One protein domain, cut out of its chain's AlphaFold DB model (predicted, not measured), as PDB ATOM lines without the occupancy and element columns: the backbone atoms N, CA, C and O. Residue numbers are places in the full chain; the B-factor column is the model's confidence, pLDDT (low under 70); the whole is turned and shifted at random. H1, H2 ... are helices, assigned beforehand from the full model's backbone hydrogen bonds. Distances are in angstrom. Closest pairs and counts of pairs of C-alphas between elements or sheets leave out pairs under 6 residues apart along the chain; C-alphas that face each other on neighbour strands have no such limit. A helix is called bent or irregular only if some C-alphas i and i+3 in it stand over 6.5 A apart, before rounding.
ATOM      1  N   ARG A  17      45.913  33.516 -29.409       79.50
ATOM      2  CA  ARG A  17      46.890  33.232 -30.454       79.50
ATOM      3  C   ARG A  17      47.687  31.978 -30.121       79.50
ATOM      4  O   ARG A  17      47.788  31.102 -30.971       79.50
ATOM      5  N   ASP A  18      48.190  31.859 -28.896       82.25
ATOM      6  CA  ASP A  18      48.919  30.666 -28.449       82.25
ATOM      7  C   ASP A  18      48.041  29.412 -28.553       82.25
ATOM      8  O   ASP A  18      48.486  28.366 -29.029       82.25
ATOM      9  N   ARG A  19      46.763  29.519 -28.161       82.25
ATOM     10  CA  ARG A  19      45.788  28.423 -28.295       82.25
ATOM     11  C   ARG A  19      45.539  28.048 -29.751       82.25
ATOM     12  O   ARG A  19      45.486  26.860 -30.050       82.25
ATOM     13  N   LEU A  20      45.428  29.030 -30.645       83.19
ATOM     14  CA  LEU A  20      45.275  28.776 -32.075       83.19
ATOM     15  C   LEU A  20      46.511  28.087 -32.660       83.19
ATOM     16  O   LEU A  20      46.368  27.113 -33.387       83.19
ATOM     17  N   ILE A  21      47.718  28.540 -32.316       85.69
ATOM     18  CA  ILE A  21      48.966  27.922 -32.786       85.69
ATOM     19  C   ILE A  21      49.029  26.452 -32.362       85.69
ATOM     20  O   ILE A  21      49.333  25.591 -33.186       85.69
ATOM     21  N   VAL A  22      48.702  26.148 -31.102       88.12
ATOM     22  CA  VAL A  22      48.675  24.762 -30.611       88.12
ATOM     23  C   VAL A  22      47.592  23.937 -31.304       88.12
ATOM     24  O   VAL A  22      47.858  22.795 -31.670       88.12
ATOM     25  N   ALA A  23      46.403  24.501 -31.531       87.19
ATOM     26  CA  ALA A  23      45.330  23.815 -32.246       87.19
ATOM     27  C   ALA A  23      45.726  23.485 -33.695       87.19
ATOM     28  O   ALA A  23      45.593  22.338 -34.117       87.19
ATOM     29  N   LEU A  24      46.285  24.453 -34.428       87.75
ATOM     30  CA  LEU A  24      46.763  24.257 -35.800       87.75
ATOM     31  C   LEU A  24      47.915  23.252 -35.863       87.75
ATOM     32  O   LEU A  24      47.958  22.415 -36.761       87.75
ATOM     33  N   TYR A  25      48.833  23.294 -34.896       92.81
ATOM     34  CA  TYR A  25      49.900  22.302 -34.794       92.81
ATOM     35  C   TYR A  25      49.347  20.891 -34.559       92.81
ATOM     36  O   TYR A  25      49.773  19.948 -35.225       92.81
ATOM     37  N   ALA A  26      48.394  20.739 -33.637       92.06
ATOM     38  CA  ALA A  26      47.760  19.455 -33.352       92.06
ATOM     39  C   ALA A  26      47.021  18.907 -34.581       92.06
ATOM     40  O   ALA A  26      47.167  17.727 -34.895       92.06
ATOM     41  N   GLN A  27      46.306  19.768 -35.309       91.56
ATOM     42  CA  GLN A  27      45.650  19.400 -36.561       91.56
ATOM     43  C   GLN A  27      46.668  18.939 -37.611       91.56
ATOM     44  O   GLN A  27      46.541  17.839 -38.143       91.56
ATOM     45  N   LEU A  28      47.722  19.723 -37.859       92.88
ATOM     46  CA  LEU A  28      48.755  19.370 -38.835       92.88
ATOM     47  C   LEU A  28      49.449  18.047 -38.486       92.88
ATOM     48  O   LEU A  28      49.791  17.264 -39.373       92.88
ATOM     49  N   LYS A  29      49.677  17.795 -37.194       94.75
ATOM     50  CA  LYS A  29      50.234  16.528 -36.723       94.75
ATOM     51  C   LYS A  29      49.285  15.366 -37.026       94.75
ATOM     52  O   LYS A  29      49.735  14.384 -37.607       94.75
ATOM     53  N   ALA A  30      47.999  15.503 -36.705       93.56
ATOM     54  CA  ALA A  30      46.993  14.483 -36.998       93.56
ATOM     55  C   ALA A  30      46.907  14.186 -38.505       93.56
ATOM     56  O   ALA A  30      46.948  13.028 -38.905       93.56
ATOM     57  N   GLU A  31      46.898  15.217 -39.356       93.88
ATOM     58  CA  GLU A  31      46.897  15.049 -40.816       93.88
ATOM     59  C   GLU A  31      48.123  14.275 -41.327       93.88
ATOM     60  O   GLU A  31      48.025  13.482 -42.267       93.88
ATOM     61  N   ARG A  32      49.303  14.490 -40.727       96.00
ATOM     62  CA  ARG A  32      50.522  13.736 -41.066       96.00
ATOM     63  C   ARG A  32      50.431  12.278 -40.638       96.00
ATOM     64  O   ARG A  32      50.731  11.414 -41.454       96.00
ATOM     65  N   GLU A  33      49.970  12.013 -39.421       96.50
ATOM     66  CA  GLU A  33      49.781  10.648 -38.915       96.50
ATOM     67  C   GLU A  33      48.761   9.871 -39.768       96.50
ATOM     68  O   GLU A  33      48.992   8.711 -40.123       96.50
ATOM     69  N   THR A  34      47.664  10.519 -40.178       93.12
ATOM     70  CA  THR A  34      46.688   9.935 -41.109       93.12
ATOM     71  C   THR A  34      47.329   9.619 -42.456       93.12
ATOM     72  O   THR A  34      47.154   8.511 -42.960       93.12
ATOM     73  N   ARG A  35      48.111  10.544 -43.027       93.88
ATOM     74  CA  ARG A  35      48.815  10.318 -44.300       93.88
ATOM     75  C   ARG A  35      49.769   9.129 -44.220       93.88
ATOM     76  O   ARG A  35      49.709   8.259 -45.078       93.88
ATOM     77  N   GLU A  36      50.604   9.062 -43.188       96.19
ATOM     78  CA  GLU A  36      51.547   7.953 -42.990       96.19
ATOM     79  C   GLU A  36      50.820   6.604 -42.866       96.19
ATOM     80  O   GLU A  36      51.232   5.608 -43.470       96.19
ATOM     81  N   THR A  37      49.701   6.585 -42.138       94.69
ATOM     82  CA  THR A  37      48.842   5.401 -41.991       94.69
ATOM     83  C   THR A  37      48.244   4.975 -43.330       94.69
ATOM     84  O   THR A  37      48.302   3.796 -43.680       94.69
ATOM     85  N   LEU A  38      47.712   5.924 -44.108       93.44
ATOM     86  CA  LEU A  38      47.164   5.660 -45.439       93.44
ATOM     87  C   LEU A  38      48.240   5.131 -46.389       93.44
ATOM     88  O   LEU A  38      48.021   4.125 -47.057       93.44
ATOM     89  N   GLU A  39      49.423   5.743 -46.415       94.44
ATOM     90  CA  GLU A  39      50.544   5.271 -47.231       94.44
ATOM     91  C   GLU A  39      50.960   3.843 -46.875       94.44
ATOM     92  O   GLU A  39      51.210   3.020 -47.760       94.44
ATOM     93  N   TRP A  40      51.046   3.527 -45.580       96.25
ATOM     94  CA  TRP A  40      51.319   2.168 -45.130       96.25
ATOM     95  C   TRP A  40      50.218   1.206 -45.583       96.25
ATOM     96  O   TRP A  40      50.525   0.148 -46.130       96.25
ATOM     97  N   ALA A  41      48.948   1.573 -45.419       94.75
ATOM     98  CA  ALA A  41      47.820   0.727 -45.789       94.75
ATOM     99  C   ALA A  41      47.769   0.467 -47.306       94.75
ATOM    100  O   ALA A  41      47.563  -0.674 -47.718       94.75
ATOM    101  N   ILE A  42      48.061   1.478 -48.130       92.38
ATOM    102  CA  ILE A  42      48.208   1.346 -49.589       92.38
ATOM    103  C   ILE A  42      49.335   0.366 -49.927       92.38
ATOM    104  O   ILE A  42      49.121  -0.574 -50.691       92.38
ATOM    105  N   ARG A  43      50.525   0.530 -49.326       94.38
ATOM    106  CA  ARG A  43      51.679  -0.360 -49.570       94.38
ATOM    107  C   ARG A  43      51.405  -1.821 -49.202       94.38
ATOM    108  O   ARG A  43      52.006  -2.707 -49.799       94.38
ATOM    109  N   ASN A  44      50.512  -2.071 -48.245       95.94
ATOM    110  CA  ASN A  44      50.141  -3.414 -47.794       95.94
ATOM    111  C   ASN A  44      48.838  -3.938 -48.429       95.94
ATOM    112  O   ASN A  44      48.360  -4.997 -48.034       95.94
ATOM    113  N   GLY A  45      48.247  -3.214 -49.387       92.62
ATOM    114  CA  GLY A  45      47.001  -3.620 -50.048       92.62
ATOM    115  C   GLY A  45      45.778  -3.648 -49.123       92.62
ATOM    116  O   GLY A  45      44.805  -4.335 -49.415       92.62
ATOM    117  N   ALA A  46      45.817  -2.922 -48.002       92.94
ATOM    118  CA  ALA A  46      44.748  -2.888 -47.003       92.94
ATOM    119  C   ALA A  46      43.599  -1.920 -47.358       92.94
ATOM    120  O   ALA A  46      42.611  -1.855 -46.630       92.94
ATOM    121  N   ILE A  47      43.723  -1.163 -48.456       92.12
ATOM    122  CA  ILE A  47      42.701  -0.238 -48.969       92.12
ATOM    123  C   ILE A  47      42.317  -0.666 -50.390       92.12
ATOM    124  O   ILE A  47      43.193  -0.905 -51.220       92.12
ATOM    125  N   SER A  48      41.012  -0.762 -50.670       92.88
ATOM    126  CA  SER A  48      40.502  -1.084 -52.005       92.88
ATOM    127  C   SER A  48      40.576   0.119 -52.952       92.88
ATOM    128  O   SER A  48      40.590   1.273 -52.523       92.88
ATOM    129  N   GLN A  49      40.571  -0.148 -54.259       91.50
ATOM    130  CA  GLN A  49      40.535   0.903 -55.279       91.50
ATOM    131  C   GLN A  49      39.310   1.820 -55.128       91.50
ATOM    132  O   GLN A  49      39.453   3.034 -55.188       91.50
ATOM    133  N   GLU A  50      38.134   1.251 -54.855       91.25
ATOM    134  CA  GLU A  50      36.892   2.006 -54.637       91.25
ATOM    135  C   GLU A  50      37.021   3.018 -53.486       91.25
ATOM    136  O   GLU A  50      36.578   4.158 -53.596       91.25
ATOM    137  N   VAL A  51      37.693   2.637 -52.394       89.75
ATOM    138  CA  VAL A  51      37.924   3.542 -51.259       89.75
ATOM    139  C   VAL A  51      38.898   4.661 -51.636       89.75
ATOM    140  O   VAL A  51      38.692   5.805 -51.236       89.75
ATOM    141  N   LEU A  52      39.934   4.375 -52.429       89.62
ATOM    142  CA  LEU A  52      40.852   5.408 -52.924       89.62
ATOM    143  C   LEU A  52      40.149   6.401 -53.858       89.62
ATOM    144  O   LEU A  52      40.392   7.602 -53.760       89.62
ATOM    145  N   GLU A  53      39.266   5.914 -54.728       89.88
ATOM    146  CA  GLU A  53      38.453   6.750 -55.619       89.88
ATOM    147  C   GLU A  53      37.492   7.642 -54.827       89.88
ATOM    148  O   GLU A  53      37.396   8.837 -55.110       89.88
ATOM    149  N   ALA A  54      36.854   7.104 -53.784       90.06
ATOM    150  CA  ALA A  54      35.995   7.878 -52.891       90.06
ATOM    151  C   ALA A  54      36.766   8.988 -52.157       90.06
ATOM    152  O   ALA A  54      36.285  10.115 -52.076       90.06
ATOM    153  N   ILE A  55      37.980   8.697 -51.674       87.06
ATOM    154  CA  ILE A  55      38.851   9.698 -51.036       87.06
ATOM    155  C   ILE A  55      39.273  10.780 -52.041       87.06
ATOM    156  O   ILE A  55      39.294  11.957 -51.700       87.06
ATOM    157  N   ALA A  56      39.612  10.406 -53.278       85.94
ATOM    158  CA  ALA A  56      40.040  11.358 -54.305       85.94
ATOM    159  C   ALA A  56      38.903  12.266 -54.804       85.94
ATOM    160  O   ALA A  56      39.161  13.384 -55.250       85.94
ATOM    161  N   ALA A  57      37.662  11.782 -54.751       88.44
ATOM    162  CA  ALA A  57      36.476  12.537 -55.135       88.44
ATOM    163  C   ALA A  57      35.967  13.480 -54.029       88.44
ATOM    164  O   ALA A  57      35.161  14.365 -54.328       88.44
ATOM    165  N   ASP A  58      36.413  13.306 -52.780       85.50
ATOM    166  CA  ASP A  58      36.011  14.156 -51.658       85.50
ATOM    167  C   ASP A  58      36.614  15.568 -51.807       85.50
ATOM    168  O   ASP A  58      37.841  15.721 -51.872       85.50
ATOM    169  N   PRO A  59      35.794  16.632 -51.913       72.56
ATOM    170  CA  PRO A  59      36.306  17.981 -52.101       72.56
ATOM    171  C   PRO A  59      37.073  18.465 -50.869       72.56
ATOM    172  O   PRO A  59      36.524  18.593 -49.777       72.56
ATOM    173  N   VAL A  60      38.337  18.848 -51.068       75.06
ATOM    174  CA  VAL A  60      39.116  19.533 -50.031       75.06
ATOM    175  C   VAL A  60      38.544  20.943 -49.831       75.06
ATOM    176  O   VAL A  60      38.524  21.726 -50.787       75.06
ATOM    177  N   PRO A  61      38.110  21.314 -48.612       70.38
ATOM    178  CA  PRO A  61      37.658  22.669 -48.332       70.38
ATOM    179  C   PRO A  61      38.790  23.665 -48.600       70.38
ATOM    180  O   PRO A  61      39.882  23.557 -48.040       70.38
ATOM    181  N   VAL A  62      38.536  24.651 -49.459       80.19
ATOM    182  CA  VAL A  62      39.485  25.739 -49.708       80.19
ATOM    183  C   VAL A  62      39.357  26.746 -48.574       80.19
ATOM    184  O   VAL A  62      38.285  27.310 -48.379       80.19
ATOM    185  N   VAL A  63      40.451  27.001 -47.850       81.75
ATOM    186  CA  VAL A  63      40.494  28.105 -46.882       81.75
ATOM    187  C   VAL A  63      40.439  29.420 -47.652       81.75
ATOM    188  O   VAL A  63      41.356  29.743 -48.412       81.75
ATOM    189  N   THR A  64      39.367  30.178 -47.466       86.25
ATOM    190  CA  THR A  64      39.160  31.462 -48.137       86.25
ATOM    191  C   THR A  64      39.672  32.625 -47.290       86.25
ATOM    192  O   THR A  64      39.884  32.520 -46.080       86.25
ATOM    193  N   SER A  65      39.841  33.793 -47.914       80.44
ATOM    194  CA  SER A  65      40.154  35.025 -47.179       80.44
ATOM    195  C   SER A  65      39.046  35.429 -46.195       80.44
ATOM    196  O   SER A  65      39.337  36.073 -45.189       80.44
ATOM    197  N   GLU A  66      37.794  35.040 -46.453       83.38
ATOM    198  CA  GLU A  66      36.658  35.296 -45.560       83.38
ATOM    199  C   GLU A  66      36.725  34.440 -44.287       83.38
ATOM    200  O   GLU A  66      36.455  34.945 -43.191       83.38
ATOM    201  N   ASP A  67      37.172  33.187 -44.406       79.12
ATOM    202  CA  ASP A  67      37.404  32.304 -43.257       79.12
ATOM    203  C   ASP A  67      38.485  32.879 -42.335       79.12
ATOM    204  O   ASP A  67      38.322  32.926 -41.112       79.12
ATOM    205  N   ILE A  68      39.567  33.396 -42.930       83.62
ATOM    206  CA  ILE A  68      40.662  34.048 -42.199       83.62
ATOM    207  C   ILE A  68      40.153  35.307 -41.487       83.62
ATOM    208  O   ILE A  68      40.365  35.461 -40.284       83.62
ATOM    209  N   ALA A  69      39.431  36.183 -42.191       82.31
ATOM    210  CA  ALA A  69      38.901  37.419 -41.613       82.31
ATOM    211  C   ALA A  69      37.903  37.149 -40.469       82.31
ATOM    212  O   ALA A  69      37.911  37.830 -39.435       82.31
ATOM    213  N   SER A  70      37.057  36.127 -40.622       82.75
ATOM    214  CA  SER A  70      36.122  35.683 -39.585       82.75
ATOM    215  C   SER A  70      36.859  35.189 -38.341       82.75
ATOM    216  O   SER A  70      36.499  35.555 -37.215       82.75
ATOM    217  N   LEU A  71      37.935  34.424 -38.531       83.44
ATOM    218  CA  LEU A  71      38.779  33.936 -37.445       83.44
ATOM    219  C   LEU A  71      39.491  35.082 -36.710       83.44
ATOM    220  O   LEU A  71      39.451  35.144 -35.478       83.44
ATOM    221  N   GLU A  72      40.082  36.033 -37.436       84.81
ATOM    222  CA  GLU A  72      40.737  37.214 -36.855       84.81
ATOM    223  C   GLU A  72      39.775  38.048 -36.000       84.81
ATOM    224  O   GLU A  72      40.126  38.496 -34.903       84.81
ATOM    225  N   LYS A  73      38.522  38.199 -36.447       84.88
ATOM    226  CA  LYS A  73      37.472  38.886 -35.684       84.88
ATOM    227  C   LYS A  73      37.173  38.181 -34.359       84.88
ATOM    228  O   LYS A  73      37.031  38.855 -33.337       84.88
ATOM    229  N   ILE A  74      37.098  36.849 -34.348       82.81
ATOM    230  CA  ILE A  74      36.875  36.060 -33.124       82.81
ATOM    231  C   ILE A  74      38.038  36.256 -32.144       82.81
ATOM    232  O   ILE A  74      37.806  36.512 -30.959       82.81
ATOM    233  N   ILE A  75      39.279  36.216 -32.633       82.00
ATOM    234  CA  ILE A  75      40.482  36.449 -31.818       82.00
ATOM    235  C   ILE A  75      40.458  37.857 -31.209       82.00
ATOM    236  O   ILE A  75      40.700  38.020 -30.010       82.00
ATOM    237  N   ALA A  76      40.120  38.875 -32.005       83.50
ATOM    238  CA  ALA A  76      40.027  40.254 -31.536       83.50
ATOM    239  C   ALA A  76      38.936  40.436 -30.465       83.50
ATOM    240  O   ALA A  76      39.135  41.170 -29.495       83.50
ATOM    241  N   LEU A  77      37.792  39.760 -30.604       81.44
ATOM    242  CA  LEU A  77      36.722  39.767 -29.603       81.44
ATOM    243  C   LEU A  77      37.143  39.076 -28.296       81.44
ATOM    244  O   LEU A  77      36.838  39.589 -27.218       81.44
ATOM    245  N   ASP A  78      37.870  37.958 -28.371       75.75
ATOM    246  CA  ASP A  78      38.384  37.257 -27.186       75.75
ATOM    247  C   ASP A  78      39.433  38.097 -26.440       75.75
ATOM    248  O   ASP A  78      39.375  38.231 -25.215       75.75
ATOM    249  N   ALA A  79      40.329  38.766 -27.172       74.88
ATOM    250  CA  ALA A  79      41.287  39.710 -26.598       74.88
ATOM    251  C   ALA A  79      40.594  40.869 -25.857       74.88
ATOM    252  O   ALA A  79      41.002  41.231 -24.753       74.88
ATOM    253  N   ARG A  80      39.497  41.407 -26.409       77.44
ATOM    254  CA  ARG A  80      38.704  42.487 -25.786       77.44
ATOM    255  C   ARG A  80      37.899  42.049 -24.562       77.44
ATOM    256  O   ARG A  80      37.518  42.908 -23.775       77.44
ATOM    257  N   ARG A  81      37.636  40.752 -24.373       69.81
ATOM    258  CA  ARG A  81      36.979  40.213 -23.164       69.81
ATOM    259  C   ARG A  81      37.927  40.050 -21.973       69.81
ATOM    260  O   ARG A  81      37.455  39.878 -20.851       69.81
ATOM    261  N   LYS A  82      39.246  40.138 -22.174       63.75
ATOM    262  CA  LYS A  82      40.246  39.987 -21.105       63.75
ATOM    263  C   LYS A  82      40.514  41.192 -20.167       63.75
ATOM    264  O   LYS A  82      41.257  40.956 -19.219       63.75
TER     265      LYS A  82
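AT A GLANCE: This is residues 17 to 82 of the 86 residues of an uncharacterized protein of Rhizobium etli (UniProt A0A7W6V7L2). The model is a long, open frame of three helices with an empty middle: the long helix H1 makes one side, the chain turns at its far end, and the short helix H2 with the link after it runs back at a distance as the other side. The last helix, H3, slants in toward the beginning of H1 and nearly closes the frame there, without clearly touching it. The printed part has 66 residues, with three named helices in the order H1, H2, H3 and no named strand; the class is all helix. The whole is extended, with a radius of gyration of the C-alphas of 17.5 A, and its C-alphas span 53 by 21 by 13 A, a rod in outline.

IN THESE COORDINATES: H1 holds residues 17 to 43 and is the longest helix; it runs 38.9 A from C-alpha 17 at (46.890, 33.232, -30.454) to C-alpha 43 at (51.679, -0.360, -49.570). A tight link of 5 residues leads to H2, residues 49 to 57, which measures 12.3 A from first to last C-alpha. A short link of 7 residues follows. H3 holds residues 65 to 81 and runs 24.8 A, ending with C-alpha 81 at (36.979, 40.213, -23.164).

HOW THE PARTS SIT: H1 touches no helix, but is near H3. H1 and H3 are close but not clearly touching, with 1 pair of C-alphas within 8 A: the closest C-alphas, those of Arg 17 and Ile 75, are 7.3 A apart. Their lines stand at a steep tilt of 42 degrees, and they run opposite ways. Their centres are 23.9 A apart. H1 and H2 are apart, with no C-alpha of the one within 8 A of the other. H2 and H3 are apart too, with no C-alpha of the one within 8 A of the other. In H1, H2 and H3 every O i to N i+4 pair is within hydrogen-bond range, and no helix is bent or irregular.

THE WHOLE: The two C-alphas farthest apart are those of Gly 45 and Lys 82, 52.8 A from each other, while the first and last printed C-alphas, those of Arg 17 and Lys 82, are 13.3 A apart. Residues 21 to 37 of H1 stand free, and so do residues 53 to 70, of which 53 to 57 belong to H2 and 65 to 70 belong to H3. The printed part has no cut, and neither link is long. The mean pLDDT of the printed part is 86.7, and residues 81 to 82 are under 70.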